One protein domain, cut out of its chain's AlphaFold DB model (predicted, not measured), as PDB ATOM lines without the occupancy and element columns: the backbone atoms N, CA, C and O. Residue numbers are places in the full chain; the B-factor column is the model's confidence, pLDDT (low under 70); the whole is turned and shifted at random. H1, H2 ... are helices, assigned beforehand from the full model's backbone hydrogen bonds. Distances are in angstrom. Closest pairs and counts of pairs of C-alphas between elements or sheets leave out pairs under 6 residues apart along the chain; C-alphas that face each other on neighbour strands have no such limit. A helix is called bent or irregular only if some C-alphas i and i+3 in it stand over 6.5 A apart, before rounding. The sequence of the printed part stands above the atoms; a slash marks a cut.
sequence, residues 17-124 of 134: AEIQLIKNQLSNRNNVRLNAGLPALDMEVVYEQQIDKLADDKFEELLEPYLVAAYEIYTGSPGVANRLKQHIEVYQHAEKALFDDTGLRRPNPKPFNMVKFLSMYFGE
ATOM      1  N   ALA A  17     241.926 286.829 256.668       91.31
ATOM      2  CA  ALA A  17     241.750 285.711 257.589       91.31
ATOM      3  C   ALA A  17     243.099 285.197 258.119       91.31
ATOM      4  O   ALA A  17     243.245 284.995 259.322       91.31
ATOM      5  N   GLU A  18     244.100 285.062 257.249       90.44
ATOM      6  CA  GLU A  18     245.454 284.640 257.631       90.44
ATOM      7  C   GLU A  18     246.136 285.669 258.531       90.44
ATOM      8  O   GLU A  18     246.717 285.310 259.553       90.44
ATOM      9  N   ILE A  19     245.998 286.960 258.213       90.81
ATOM     10  CA  ILE A  19     246.519 288.044 259.055       90.81
ATOM     11  C   ILE A  19     245.913 287.962 260.460       90.81
ATOM     12  O   ILE A  19     246.631 288.075 261.458       90.81
ATOM     13  N   GLN A  20     244.597 287.756 260.560       92.75
ATOM     14  CA  GLN A  20     243.933 287.636 261.855       92.75
ATOM     15  C   GLN A  20     244.388 286.383 262.613       92.75
ATOM     16  O   GLN A  20     244.595 286.442 263.827       92.75
ATOM     17  N   LEU A  21     244.589 285.268 261.908       93.75
ATOM     18  CA  LEU A  21     245.100 284.033 262.490       93.75
ATOM     19  C   LEU A  21     246.506 284.227 263.071       93.75
ATOM     20  O   LEU A  21     246.722 283.888 264.235       93.75
ATOM     21  N   ILE A  22     247.430 284.831 262.313       92.38
ATOM     22  CA  ILE A  22     248.796 285.128 262.770       92.38
ATOM     23  C   ILE A  22     248.751 286.010 264.019       92.38
ATOM     24  O   ILE A  22     249.373 285.684 265.031       92.38
ATOM     25  N   LYS A  23     247.966 287.095 264.000       93.06
ATOM     26  CA  LYS A  23     247.825 287.994 265.157       93.06
ATOM     27  C   LYS A  23     247.335 287.254 266.401       93.06
ATOM     28  O   LYS A  23     247.918 287.409 267.475       93.06
ATOM     29  N   ASN A  24     246.308 286.417 266.256       94.94
ATOM     30  CA  ASN A  24     245.758 285.636 267.363       94.94
ATOM     31  C   ASN A  24     246.787 284.639 267.921       94.94
ATOM     32  O   ASN A  24     246.961 284.542 269.137       94.94
ATOM     33  N   GLN A  25     247.503 283.927 267.046       94.00
ATOM     34  CA  GLN A  25     248.539 282.971 267.443       94.00
ATOM     35  C   GLN A  25     249.696 283.656 268.177       94.00
ATOM     36  O   GLN A  25     250.127 283.170 269.224       94.00
ATOM     37  N   LEU A  26     250.174 284.797 267.674       94.62
ATOM     38  CA  LEU A  26     251.257 285.547 268.308       94.62
ATOM     39  C   LEU A  26     250.833 286.125 269.655       94.62
ATOM     40  O   LEU A  26     251.582 286.006 270.625       94.62
ATOM     41  N   SER A  27     249.619 286.674 269.746       94.44
ATOM     42  CA  SER A  27     249.073 287.156 271.016       94.44
ATOM     43  C   SER A  27     248.978 286.030 272.046       94.44
ATOM     44  O   SER A  27     249.405 286.211 273.185       94.44
ATOM     45  N   ASN A  28     248.470 284.856 271.654       95.56
ATOM     46  CA  ASN A  28     248.394 283.702 272.547       95.56
ATOM     47  C   ASN A  28     249.793 283.259 273.003       95.56
ATOM     48  O   ASN A  28     250.041 283.074 274.192       95.56
ATOM     49  N   ARG A  29     250.744 283.167 272.066       94.81
ATOM     50  CA  ARG A  29     252.130 282.789 272.365       94.81
ATOM     51  C   ARG A  29     252.800 283.772 273.323       94.81
ATOM     52  O   ARG A  29     253.534 283.342 274.210       94.81
ATOM     53  N   ASN A  30     252.548 285.072 273.173       95.94
ATOM     54  CA  ASN A  30     253.071 286.085 274.081       95.94
ATOM     55  C   ASN A  30     252.455 285.959 275.483       95.94
ATOM     56  O   ASN A  30     253.184 285.956 276.468       95.94
ATOM     57  N   ASN A  31     251.139 285.751 275.574       96.44
ATOM     58  CA  ASN A  31     250.456 285.547 276.854       96.44
ATOM     59  C   ASN A  31     250.986 284.314 277.598       96.44
ATOM     60  O   ASN A  31     251.276 284.395 278.788       96.44
ATOM     61  N   VAL A  32     251.186 283.190 276.900       96.44
ATOM     62  CA  VAL A  32     251.785 281.978 277.485       96.44
ATOM     63  C   VAL A  32     253.186 282.258 278.037       96.44
ATOM     64  O   VAL A  32     253.515 281.801 279.128       96.44
ATOM     65  N   ARG A  33     254.005 283.039 277.321       97.00
ATOM     66  CA  ARG A  33     255.350 283.417 277.782       97.00
ATOM     67  C   ARG A  33     255.307 284.284 279.031       97.00
ATOM     68  O   ARG A  33     256.011 283.973 279.987       97.00
ATOM     69  N   LEU A  34     254.465 285.313 279.039       96.50
ATOM     70  CA  LEU A  34     254.304 286.194 280.194       96.50
ATOM     71  C   LEU A  34     253.815 285.414 281.423       96.50
ATOM     72  O   LEU A  34     254.377 285.568 282.504       96.50
ATOM     73  N   ASN A  35     252.852 284.507 281.242       96.56
ATOM     74  CA  ASN A  35     252.361 283.629 282.309       96.56
ATOM     75  C   ASN A  35     253.443 282.673 282.839       96.56
ATOM     76  O   ASN A  35     253.414 282.302 284.007       96.56
ATOM     77  N   ALA A  36     254.402 282.289 281.998       96.25
ATOM     78  CA  ALA A  36     255.551 281.471 282.377       96.25
ATOM     79  C   ALA A  36     256.734 282.287 282.943       96.25
ATOM     80  O   ALA A  36     257.804 281.725 283.165       96.25
ATOM     81  N   GLY A  37     256.582 283.604 283.144       96.19
ATOM     82  CA  GLY A  37     257.659 284.485 283.612       96.19
ATOM     83  C   GLY A  37     258.771 284.722 282.582       96.19
ATOM     84  O   GLY A  37     259.861 285.168 282.939       96.19
ATOM     85  N   LEU A  38     258.524 284.411 281.307       96.38
ATOM     86  CA  LEU A  38     259.470 284.633 280.219       96.38
ATOM     87  C   LEU A  38     259.338 286.056 279.653       96.38
ATOM     88  O   LEU A  38     258.248 286.632 279.678       96.38
ATOM     89  N   PRO A  39     260.412 286.610 279.057       94.88
ATOM     90  CA  PRO A  39     260.351 287.907 278.393       94.88
ATOM     91  C   PRO A  39     259.292 287.948 277.290       94.88
ATOM     92  O   PRO A  39     259.133 286.977 276.527       94.88
ATOM     93  N   ALA A  40     258.622 289.098 277.186       94.38
ATOM     94  CA  ALA A  40     257.698 289.399 276.101       94.38
ATOM     95  C   ALA A  40     258.373 289.208 274.737       94.38
ATOM     96  O   ALA A  40     259.581 289.402 274.582       94.38
ATOM     97  N   LEU A  41     257.583 288.811 273.747       92.50
ATOM     98  CA  LEU A  41     258.017 288.815 272.358       92.50
ATOM     99  C   LEU A  41     258.064 290.249 271.840       92.50
ATOM    100  O   LEU A  41     257.189 291.057 272.152       92.50
ATOM    101  N   ASP A  42     259.036 290.516 270.975       94.06
ATOM    102  CA  ASP A  42     258.948 291.641 270.059       94.06
ATOM    103  C   ASP A  42     257.869 291.323 269.017       94.06
ATOM    104  O   ASP A  42     258.066 290.526 268.095       94.06
ATOM    105  N   MET A  43     256.672 291.858 269.244       90.00
ATOM    106  CA  MET A  43     255.490 291.504 268.465       90.00
ATOM    107  C   MET A  43     255.560 292.014 267.028       90.00
ATOM    108  O   MET A  43     254.957 291.391 266.159       90.00
ATOM    109  N   GLU A  44     256.278 293.108 266.779       89.06
ATOM    110  CA  GLU A  44     256.426 293.694 265.447       89.06
ATOM    111  C   GLU A  44     257.346 292.817 264.597       89.06
ATOM    112  O   GLU A  44     256.914 292.272 263.581       89.06
ATOM    113  N   VAL A  45     258.553 292.546 265.098       89.50
ATOM    114  CA  VAL A  45     259.547 291.717 264.399       89.50
ATOM    115  C   VAL A  45     259.014 290.312 264.130       89.50
ATOM    116  O   VAL A  45     259.142 289.768 263.034       89.50
ATOM    117  N   VAL A  46     258.399 289.694 265.136       91.31
ATOM    118  CA  VAL A  46     257.882 288.331 264.999       91.31
ATOM    119  C   VAL A  46     256.691 288.282 264.039       91.31
ATOM    120  O   VAL A  46     256.515 287.277 263.350       91.31
ATOM    121  N   TYR A  47     255.868 289.331 263.991       91.19
ATOM    122  CA  TYR A  47     254.767 289.419 263.038       91.19
ATOM    123  C   TYR A  47     255.277 289.499 261.601       91.19
ATOM    124  O   TYR A  47     254.842 288.697 260.776       91.19
ATOM    125  N   GLU A  48     256.230 290.388 261.319       88.44
ATOM    126  CA  GLU A  48     256.840 290.508 259.988       88.44
ATOM    127  C   GLU A  48     257.442 289.177 259.529       88.44
ATOM    128  O   GLU A  48     257.115 288.693 258.448       88.44
ATOM    129  N   GLN A  49     258.187 288.495 260.404       88.88
ATOM    130  CA  GLN A  49     258.749 287.174 260.107       88.88
ATOM    131  C   GLN A  49     257.687 286.115 259.770       88.88
ATOM    132  O   GLN A  49     257.937 285.234 258.948       88.88
ATOM    133  N   GLN A  50     256.514 286.147 260.413       89.56
ATOM    134  CA  GLN A  50     255.424 285.217 260.085       89.56
ATOM    135  C   GLN A  50     254.760 285.558 258.753       89.56
ATOM    136  O   GLN A  50     254.363 284.647 258.031       89.56
ATOM    137  N   ILE A  51     254.647 286.845 258.424       89.25
ATOM    138  CA  ILE A  51     254.120 287.293 257.134       89.25
ATOM    139  C   ILE A  51     255.066 286.888 256.003       89.25
ATOM    140  O   ILE A  51     254.611 286.282 255.036       89.25
ATOM    141  N   ASP A  52     256.367 287.131 256.161       87.19
ATOM    142  CA  ASP A  52     257.390 286.710 255.200       87.19
ATOM    143  C   ASP A  52     257.379 285.197 255.000       87.19
ATOM    144  O   ASP A  52     257.383 284.709 253.871       87.19
ATOM    145  N   LYS A  53     257.302 284.446 256.105       87.38
ATOM    146  CA  LYS A  53     257.210 282.989 256.050       87.38
ATOM    147  C   LYS A  53     255.960 282.533 255.297       87.38
ATOM    148  O   LYS A  53     256.065 281.655 254.453       87.38
ATOM    149  N   LEU A  54     254.796 283.120 255.577       89.12
ATOM    150  CA  LEU A  54     253.552 282.759 254.899       89.12
ATOM    151  C   LEU A  54     253.610 283.066 253.396       89.12
ATOM    152  O   LEU A  54     253.140 282.268 252.589       89.12
ATOM    153  N   ALA A  55     254.172 284.216 253.018       86.94
ATOM    154  CA  ALA A  55     254.345 284.585 251.618       86.94
ATOM    155  C   ALA A  55     255.286 283.609 250.895       86.94
ATOM    156  O   ALA A  55     255.004 283.203 249.768       86.94
ATOM    157  N   ASP A  56     256.363 283.187 251.560       86.12
ATOM    158  CA  ASP A  56     257.268 282.165 251.044       86.12
ATOM    159  C   ASP A  56     256.597 280.794 250.922       86.12
ATOM    160  O   ASP A  56     256.749 280.149 249.891       86.12
ATOM    161  N   ASP A  57     255.862 280.344 251.941       87.88
ATOM    162  CA  ASP A  57     255.196 279.035 251.941       87.88
ATOM    163  C   ASP A  57     254.190 278.955 250.778       87.88
ATOM    164  O   ASP A  57     254.212 278.009 249.993       87.88
ATOM    165  N   LYS A  58     253.404 280.015 250.566       89.25
ATOM    166  CA  LYS A  58     252.507 280.132 249.408       89.25
ATOM    167  C   LYS A  58     253.239 280.170 248.071       89.25
ATOM    168  O   LYS A  58     252.738 279.645 247.080       89.25
ATOM    169  N   PHE A  59     254.396 280.828 248.009       90.19
ATOM    170  CA  PHE A  59     255.210 280.823 246.798       90.19
ATOM    171  C   PHE A  59     255.685 279.404 246.471       90.19
ATOM    172  O   PHE A  59     255.589 278.989 245.322       90.19
ATOM    173  N   GLU A  60     256.164 278.657 247.468       88.62
ATOM    174  CA  GLU A  60     256.605 277.266 247.299       88.62
ATOM    175  C   GLU A  60     255.453 276.353 246.850       88.62
ATOM    176  O   GLU A  60     255.649 275.548 245.944       88.62
ATOM    177  N   GLU A  61     254.244 276.521 247.399       89.94
ATOM    178  CA  GLU A  61     253.042 275.795 246.952       89.94
ATOM    179  C   GLU A  61     252.725 276.057 245.469       89.94
ATOM    180  O   GLU A  61     252.429 275.135 244.710       89.94
ATOM    181  N   LEU A  62     252.821 277.315 245.027       91.50
ATOM    182  CA  LEU A  62     252.624 277.669 243.618       91.50
ATOM    183  C   LEU A  62     253.757 277.159 242.719       91.50
ATOM    184  O   LEU A  62     253.529 276.896 241.539       91.50
ATOM    185  N   LEU A  63     254.969 277.037 243.260       91.62
ATOM    186  CA  LEU A  63     256.161 276.583 242.548       91.62
ATOM    187  C   LEU A  63     256.196 275.054 242.375       91.62
ATOM    188  O   LEU A  63     256.740 274.566 241.384       91.62
ATOM    189  N   GLU A  64     255.605 274.297 243.303       89.69
ATOM    190  CA  GLU A  64     255.591 272.829 243.335       89.69
ATOM    191  C   GLU A  64     255.268 272.153 241.986       89.69
ATOM    192  O   GLU A  64     256.076 271.332 241.537       89.69
ATOM    193  N   PRO A  65     254.176 272.494 241.266       90.75
ATOM    194  CA  PRO A  65     253.884 271.862 239.976       90.75
ATOM    195  C   PRO A  65     254.978 272.106 238.922       90.75
ATOM    196  O   PRO A  65     255.277 271.218 238.121       90.75
ATOM    197  N   TYR A  66     255.620 273.277 238.940       91.94
ATOM    198  CA  TYR A  66     256.713 273.611 238.023       91.94
ATOM    199  C   TYR A  66     258.006 272.884 238.390       91.94
ATOM    200  O   TYR A  66     258.767 272.507 237.499       91.94
ATOM    201  N   LEU A  67     258.251 272.641 239.683       89.38
ATOM    202  CA  LEU A  67     259.379 271.825 240.137       89.38
ATOM    203  C   LEU A  67     259.248 270.392 239.639       89.38
ATOM    204  O   LEU A  67     260.217 269.852 239.114       89.38
ATOM    205  N   VAL A  68     258.061 269.791 239.762       87.50
ATOM    206  CA  VAL A  68     257.803 268.430 239.267       87.50
ATOM    207  C   VAL A  68     258.104 268.343 237.770       87.50
ATOM    208  O   VAL A  68     258.891 267.491 237.362       87.50
ATOM    209  N   ALA A  69     257.569 269.270 236.969       88.12
ATOM    210  CA  ALA A  69     257.826 269.316 235.529       88.12
ATOM    211  C   ALA A  69     259.315 269.539 235.200       88.12
ATOM    212  O   ALA A  69     259.876 268.883 234.323       88.12
ATOM    213  N   ALA A  70     259.994 270.430 235.926       88.12
ATOM    214  CA  ALA A  70     261.413 270.699 235.721       88.12
ATOM    215  C   ALA A  70     262.293 269.488 236.083       88.12
ATOM    216  O   ALA A  70     263.244 269.187 235.362       88.12
ATOM    217  N   TYR A  71     261.970 268.736 237.140       84.06
ATOM    218  CA  TYR A  71     262.701 267.510 237.479       84.06
ATOM    219  C   TYR A  71     262.616 266.438 236.385       84.06
ATOM    220  O   TYR A  71     263.569 265.671 236.236       84.06
ATOM    221  N   GLU A  72     261.535 266.394 235.599       83.19
ATOM    222  CA  GLU A  72     261.415 265.494 234.441       83.19
ATOM    223  C   GLU A  72     262.350 265.881 233.285       83.19
ATOM    224  O   GLU A  72     262.842 265.007 232.572       83.19
ATOM    225  N   ILE A  73     262.632 267.175 233.118       83.56
ATOM    226  CA  ILE A  73     263.502 267.700 232.054       83.56
ATOM    227  C   ILE A  73     264.979 267.537 232.430       83.56
ATOM    228  O   ILE A  73     265.801 267.101 231.621       83.56
ATOM    229  N   TYR A  74     265.333 267.893 233.666       80.81
ATOM    230  CA  TYR A  74     266.713 267.884 234.138       80.81
ATOM    231  C   TYR A  74     267.016 266.568 234.848       80.81
ATOM    232  O   TYR A  74     266.918 266.467 236.070       80.81
ATOM    233  N   THR A  75     267.427 265.544 234.100       71.88
ATOM    234  CA  THR A  75     267.864 264.265 234.678       71.88
ATOM    235  C   THR A  75     269.238 264.405 235.336       71.88
ATOM    236  O   THR A  75     270.239 264.658 234.665       71.88
ATOM    237  N   GLY A  76     269.313 264.230 236.653       70.25
ATOM    238  CA  GLY A  76     270.578 264.299 237.385       70.25
ATOM    239  C   GLY A  76     271.448 263.057 237.237       70.25
ATOM    240  O   GLY A  76     270.955 261.932 237.176       70.25
ATOM    241  N   SER A  77     272.763 263.259 237.270       76.12
ATOM    242  CA  SER A  77     273.740 262.174 237.398       76.12
ATOM    243  C   SER A  77     274.038 261.850 238.871       76.12
ATOM    244  O   SER A  77     273.842 262.705 239.742       76.12
ATOM    245  N   PRO A  78     274.531 260.637 239.185       79.00
ATOM    246  CA  PRO A  78     274.969 260.292 240.534       79.00
ATOM    247  C   PRO A  78     276.038 261.250 241.087       79.00
ATOM    248  O   PRO A  78     276.829 261.830 240.337       79.00
ATOM    249  N   GLY A  79     276.077 261.368 242.416       83.81
ATOM    250  CA  GLY A  79     277.044 262.180 243.156       83.81
ATOM    251  C   GLY A  79     276.479 263.510 243.661       83.81
ATOM    252  O   GLY A  79     275.696 264.173 242.983       83.81
ATOM    253  N   VAL A  80     276.920 263.912 244.858       84.81
ATOM    254  CA  VAL A  80     276.426 265.101 245.581       84.81
ATOM    255  C   VAL A  80     276.530 266.364 244.726       84.81
ATOM    256  O   VAL A  80     275.561 267.103 244.615       84.81
ATOM    257  N   ALA A  81     277.673 266.589 244.070       85.31
ATOM    258  CA  ALA A  81     277.891 267.773 243.238       85.31
ATOM    259  C   ALA A  81     276.955 267.827 242.018       85.31
ATOM    260  O   ALA A  81     276.404 268.881 241.705       85.31
ATOM    261  N   ASN A  82     276.733 266.688 241.355       84.69
ATOM    262  CA  ASN A  82     275.847 266.616 240.193       84.69
ATOM    263  C   ASN A  82     274.383 266.798 240.597       84.69
ATOM    264  O   ASN A  82     273.649 267.518 239.925       84.69
ATOM    265  N   ARG A  83     273.965 266.204 241.721       86.19
ATOM    266  CA  ARG A  83     272.616 266.404 242.268       86.19
ATOM    267  C   ARG A  83     272.393 267.825 242.770       86.19
ATOM    268  O   ARG A  83     271.302 268.353 242.597       86.19
ATOM    269  N   LEU A  84     273.421 268.457 243.328       87.00
ATOM    270  CA  LEU A  84     273.378 269.859 243.726       87.00
ATOM    271  C   LEU A  84     273.163 270.759 242.508       87.00
ATOM    272  O   LEU A  84     272.266 271.597 242.513       87.00
ATOM    273  N   LYS A  85     273.954 270.549 241.451       86.44
ATOM    274  CA  LYS A  85     273.809 271.283 240.194       86.44
ATOM    275  C   LYS A  85     272.408 271.100 239.604       86.44
ATOM    276  O   LYS A  85     271.751 272.093 239.315       86.44
ATOM    277  N   GLN A  86     271.939 269.853 239.505       87.81
ATOM    278  CA  GLN A  86     270.591 269.531 239.032       87.81
ATOM    279  C   GLN A  86     269.528 270.288 239.840       87.81
ATOM    280  O   GLN A  86     268.651 270.918 239.267       87.81
ATOM    281  N   HIS A  87     269.614 270.253 241.171       86.75
ATOM    282  CA  HIS A  87     268.649 270.907 242.049       86.75
ATOM    283  C   HIS A  87     268.595 272.424 241.825       86.75
ATOM    284  O   HIS A  87     267.512 272.995 241.749       86.75
ATOM    285  N   ILE A  88     269.751 273.075 241.664       87.88
ATOM    286  CA  ILE A  88     269.818 274.510 241.360       87.88
ATOM    287  C   ILE A  88     269.165 274.809 240.003       87.88
ATOM    288  O   ILE A  88     268.347 275.723 239.914       87.88
ATOM    289  N   GLU A  89     269.494 274.039 238.963       88.75
ATOM    290  CA  GLU A  89     268.948 274.227 237.610       88.75
ATOM    291  C   GLU A  89     267.428 274.019 237.570       88.75
ATOM    292  O   GLU A  89     266.713 274.805 236.952       88.75
ATOM    293  N   VAL A  90     266.925 273.013 238.290       90.25
ATOM    294  CA  VAL A  90     265.492 272.725 238.411       90.25
ATOM    295  C   VAL A  90     264.740 273.885 239.056       90.25
ATOM    296  O   VAL A  90     263.732 274.328 238.512       90.25
ATOM    297  N   TYR A  91     265.233 274.414 240.179       89.62
ATOM    298  CA  TYR A  91     264.587 275.548 240.847       89.62
ATOM    299  C   TYR A  91     264.618 276.809 239.983       89.62
ATOM    300  O   TYR A  91     263.603 277.486 239.862       89.62
ATOM    301  N   GLN A  92     265.744 277.101 239.325       89.56
ATOM    302  CA  GLN A  92     265.840 278.238 238.407       89.56
ATOM    303  C   GLN A  92     264.857 278.117 237.239       89.56
ATOM    304  O   GLN A  92     264.232 279.104 236.850       89.56
ATOM    305  N   HIS A  93     264.712 276.914 236.681       91.50
ATOM    306  CA  HIS A  93     263.763 276.659 235.606       91.50
ATOM    307  C   HIS A  93     262.315 276.809 236.083       91.50
ATOM    308  O   HIS A  93     261.530 277.493 235.431       91.50
ATOM    309  N   ALA A  94     261.978 276.217 237.229       92.38
ATOM    310  CA  ALA A  94     260.641 276.281 237.804       92.38
ATOM    311  C   ALA A  94     260.233 277.719 238.159       92.38
ATOM    312  O   ALA A  94     259.132 278.144 237.820       92.38
ATOM    313  N   GLU A  95     261.127 278.497 238.780       91.81
ATOM    314  CA  GLU A  95     260.850 279.895 239.131       91.81
ATOM    315  C   GLU A  95     260.660 280.759 237.883       91.81
ATOM    316  O   GLU A  95     259.782 281.622 237.856       91.81
ATOM    317  N   LYS A  96     261.450 280.512 236.831       91.69
ATOM    318  CA  LYS A  96     261.273 281.190 235.548       91.69
ATOM    319  C   LYS A  96     259.929 280.836 234.912       91.69
ATOM    320  O   LYS A  96     259.232 281.743 234.478       91.69
ATOM    321  N   ALA A  97     259.557 279.557 234.885       92.31
ATOM    322  CA  ALA A  97     258.286 279.114 234.316       92.31
ATOM    323  C   ALA A  97     257.085 279.718 235.065       92.31
ATOM    324  O   ALA A  97     256.199 280.293 234.440       92.31
ATOM    325  N   LEU A  98     257.106 279.698 236.403       92.81
ATOM    326  CA  LEU A  98     256.082 280.347 237.224       92.81
ATOM    327  C   LEU A  98     255.998 281.855 236.944       92.81
ATOM    328  O   LEU A  98     254.899 282.410 236.862       92.81
ATOM    329  N   PHE A  99     257.142 282.529 236.800       91.50
ATOM    330  CA  PHE A  99     257.180 283.952 236.472       91.50
ATOM    331  C   PHE A  99     256.612 284.239 235.079       91.50
ATOM    332  O   PHE A  99     255.824 285.172 234.939       91.50
ATOM    333  N   ASP A 100     256.982 283.452 234.072       91.94
ATOM    334  CA  ASP A 100     256.507 283.626 232.699       91.94
ATOM    335  C   ASP A 100     254.974 283.425 232.614       91.94
ATOM    336  O   ASP A 100     254.299 284.175 231.909       91.94
ATOM    337  N   ASP A 101     254.414 282.503 233.410       91.94
ATOM    338  CA  ASP A 101     252.975 282.203 233.433       91.94
ATOM    339  C   ASP A 101     252.142 283.188 234.276       91.94
ATOM    340  O   ASP A 101     251.009 283.527 233.920       91.94
ATOM    341  N   THR A 102     252.665 283.657 235.415       88.06
ATOM    342  CA  THR A 102     251.872 284.405 236.418       88.06
ATOM    343  C   THR A 102     252.350 285.835 236.671       88.06
ATOM    344  O   THR A 102     251.612 286.654 237.232       88.06
ATOM    345  N   GLY A 103     253.587 286.151 236.285       88.31
ATOM    346  CA  GLY A 103     254.296 287.375 236.656       88.31
ATOM    347  C   GLY A 103     254.776 287.417 238.113       88.31
ATOM    348  O   GLY A 103     255.312 288.444 238.535       88.31
ATOM    349  N   LEU A 104     254.585 286.345 238.895       87.62
ATOM    350  CA  LEU A 104     255.001 286.279 240.297       87.62
ATOM    351  C   LEU A 104     256.500 286.015 240.411       87.62
ATOM    352  O   LEU A 104     257.061 285.168 239.718       87.62
ATOM    353  N   ARG A 105     257.154 286.720 241.333       83.31
ATOM    354  CA  ARG A 105     258.537 286.444 241.734       83.31
ATOM    355  C   ARG A 105     258.570 286.039 243.190       83.31
ATOM    356  O   ARG A 105     257.688 286.419 243.956       83.31
ATOM    357  N   ARG A 106     259.626 285.321 243.569       82.38
ATOM    358  CA  ARG A 106     259.872 285.012 244.972       82.38
ATOM    359  C   ARG A 106     259.938 286.330 245.763       82.38
ATOM    360  O   ARG A 106     260.743 287.190 245.390       82.38
ATOM    361  N   PRO A 107     259.120 286.498 246.816       76.94
ATOM    362  CA  PRO A 107     259.053 287.749 247.569       76.94
ATOM    363  C   PRO A 107     260.378 288.039 248.284       76.94
ATOM    364  O   PRO A 107     260.888 289.153 248.214       76.94
ATOM    365  N   ASN A 108     260.986 287.004 248.873       74.00
ATOM    366  CA  ASN A 108     262.268 287.090 249.562       74.00
ATOM    367  C   ASN A 108     263.286 286.136 248.913       74.00
ATOM    368  O   ASN A 108     263.176 284.918 249.082       74.00
ATOM    369  N   PRO A 109     264.289 286.638 248.164       70.19
ATOM    370  CA  PRO A 109     265.330 285.798 247.581       70.19
ATOM    371  C   PRO A 109     266.061 285.033 248.687       70.19
ATOM    372  O   PRO A 109     266.791 285.619 249.489       70.19
ATOM    373  N   LYS A 110     265.863 283.714 248.751       68.06
ATOM    374  CA  LYS A 110     266.544 282.880 249.742       68.06
ATOM    375  C   LYS A 110     267.925 282.500 249.224       68.06
ATOM    376  O   LYS A 110     268.029 281.997 248.103       68.06
ATOM    377  N   PRO A 111     268.992 282.678 250.022       67.81
ATOM    378  CA  PRO A 111     270.253 282.040 249.700       67.81
ATOM    379  C   PRO A 111     270.044 280.524 249.681       67.81
ATOM    380  O   PRO A 111     269.282 279.972 250.482       67.81
ATOM    381  N   PHE A 112     270.729 279.852 248.760       74.00
ATOM    382  CA  PHE A 112     270.694 278.400 248.677       74.00
ATOM    383  C   PHE A 112     271.054 277.771 250.034       74.00
ATOM    384  O   PHE A 112     272.091 278.082 250.625       74.00
ATOM    385  N   ASN A 113     270.201 276.872 250.527       79.81
ATOM    386  CA  ASN A 113     270.388 276.226 251.820       79.81
ATOM    387  C   ASN A 113     271.014 274.836 251.644       79.81
ATOM    388  O   ASN A 113     270.318 273.848 251.410       79.81
ATOM    389  N   MET A 114     272.337 274.766 251.816       77.00
ATOM    390  CA  MET A 114     273.094 273.516 251.709       77.00
ATOM    391  C   MET A 114     272.621 272.452 252.706       77.00
ATOM    392  O   MET A 114     272.561 271.280 252.357       77.00
ATOM    393  N   VAL A 115     272.240 272.838 253.927       82.81
ATOM    394  CA  VAL A 115     271.770 271.886 254.946       82.81
ATOM    395  C   VAL A 115     270.470 271.222 254.495       82.81
ATOM    396  O   VAL A 115     270.368 270.000 254.551       82.81
ATOM    397  N   LYS A 116     269.519 272.010 253.973       79.50
ATOM    398  CA  LYS A 116     268.250 271.502 253.424       79.50
ATOM    399  C   LYS A 116     268.491 270.579 252.224       79.50
ATOM    400  O   LYS A 116     267.844 269.545 252.091       79.50
ATOM    401  N   PHE A 117     269.436 270.928 251.351       82.88
ATOM    402  CA  PHE A 117     269.800 270.068 250.227       82.88
ATOM    403  C   PHE A 117     270.404 268.738 250.684       82.88
ATOM    404  O   PHE A 117     269.986 267.690 250.202       82.88
ATOM    405  N   LEU A 118     271.354 268.760 251.622       82.25
ATOM    406  CA  LEU A 118     271.983 267.539 252.123       82.25
ATOM    407  C   LEU A 118     270.980 266.657 252.877       82.25
ATOM    408  O   LEU A 118     271.037 265.439 252.732       82.25
ATOM    409  N   SER A 119     270.037 267.239 253.627       82.25
ATOM    410  CA  SER A 119     268.983 266.459 254.286       82.25
ATOM    411  C   SER A 119     268.060 265.769 253.284       82.25
ATOM    412  O   SER A 119     267.721 264.612 253.500       82.25
ATOM    413  N   MET A 120     267.708 266.425 252.172       76.56
ATOM    414  CA  MET A 120     266.996 265.763 251.071       76.56
ATOM    415  C   MET A 120     267.885 264.675 250.453       76.56
ATOM    416  O   MET A 120     267.545 263.505 250.461       76.56
ATOM    417  N   TYR A 121     269.101 265.010 250.027       78.00
ATOM    418  CA  TYR A 121     270.005 264.059 249.371       78.00
ATOM    419  C   TYR A 121     270.267 262.769 250.181       78.00
ATOM    420  O   TYR A 121     270.365 261.698 249.584       78.00
ATOM    421  N   PHE A 122     270.400 262.857 251.511       78.44
ATOM    422  CA  PHE A 122     270.702 261.710 252.381       78.44
ATOM    423  C   PHE A 122     269.492 261.107 253.111       78.44
ATOM    424  O   PHE A 122     269.609 259.983 253.599       78.44
ATOM    425  N   GLY A 123     268.382 261.839 253.250       64.06
ATOM    426  CA  GLY A 123     267.270 261.477 254.138       64.06
ATOM    427  C   GLY A 123     265.957 261.131 253.431       64.06
ATOM    428  O   GLY A 123     265.345 260.125 253.772       64.06
ATOM    429  N   GLU A 124     265.534 261.927 252.446       53.84
ATOM    430  CA  GLU A 124     264.270 261.762 251.709       53.84
ATOM    431  C   GLU A 124     264.565 261.841 250.212       53.84
ATOM    432  O   GLU A 124     265.090 262.856 249.768       53.84
TER     433      GLU A 124
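This is residues 17 to 124 of the 134 residues of an uncharacterized protein of Sulfitobacter undariae (UniProt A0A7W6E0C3). A long bent helix, H2, makes the spine of an elongated and rather open model, with H1 folded back beside its first arm, H2a, as a splayed helical hairpin, and H3 crossing its second arm, H2b. The long link after H3 runs back toward the first end of H3, where the short helix H4 lies; H1 sits at one end of the spine, and H3 with H4 at the other. The printed part has 108 residues, with four named helices in the order H1, H2, H3, H4 and no named strand; its class is all helix. The whole is loose, with a radius of gyration of the C-alphas of 18.5 A, and the C-alphas span 54 by 33 by 19 A along their three main axes.

H1 is residues 17 to 35, from Ala 17 with its C-alpha at (241.750, 285.711, 257.589) to Asn 35, and is 27.0 A from first to last C-alpha. H2 is residues 43 to 73, the longest helix with 31 residues. By its hydrogen bonds it was assigned as one helix, but it is bent: C-alphas 62 and 65 are 7.0 A apart, where about 5 A is found in a regular helix. Its first arm, H2a, is residues 43 to 62 and 28.6 A long; its second arm, H2b, is residues 65 to 73, 13.1 A long, and ends with C-alpha 73 at (263.502, 267.700, 232.054). Residues 63 and 64 belong to neither arm. H3 is residues 80 to 102, Val 80 to Thr 102, and is 32.6 A long. H4 is residues 114 to 123, 13.6 A long, and ends with the C-alpha of Gly 123 at (267.270, 261.477, 254.138).

H1 and H2a form a helical hairpin: they touch, and run opposite ways at a steep tilt of 42 degrees. They touch through residues 19 to 26 of H1 and residues 43 to 51 of H2a alone, and the closest C-alphas are those of Ile 22 and Gln 50, 7.2 A apart. The lines of H2a and H2b stand at a steep tilt of 50 degrees. H2b touches H3 with 14 pairs of C-alphas within 8 A, on the side of H3 through its residues 90 to 98 alone; the closest are the C-alphas of Tyr 66 and Ala 94, 4.8 A apart. These two run opposite ways at a steep tilt of 50 degrees. H2a and H3 are close but not clearly touching, about perpendicular at 90 degrees, with the C-alphas of Leu 62 and Leu 98 closest at 7.7 A. H3 and H4 only just touch, with 3 pairs of C-alphas within 8 A, through residues 80 to 84 of H3 alone; the closest are the C-alphas of Leu 84 and Phe 117, 7.4 A apart. They run opposite ways at a steep tilt of 69 degrees, only just short of about perpendicular. Of these 3 touching pairs of helices 0 are at a shallow tilt, and the helix packing is mostly crossed. H1 is apart from H2b, H3 and H4, and H4 is apart from H2a and H2b. In H1, H2a, H2b, H3 and H4 every O i to N i+4 pair is within hydrogen-bond range.

The two C-alphas farthest apart are those of Gly 37 and Ile 73, 54.5 A, while the C-alphas of Ala 17 and Glu 124, the first and last printed, are 33.4 A apart. The printed part has no cut. The links from H1 to H2, with 7 residues, and from H2 to H3, with 6, are short; the link from H3 to H4, with 11, is long. The mean pLDDT of the printed part is 87.1, and residues 110 to 111 and 123 to 124 are under 70.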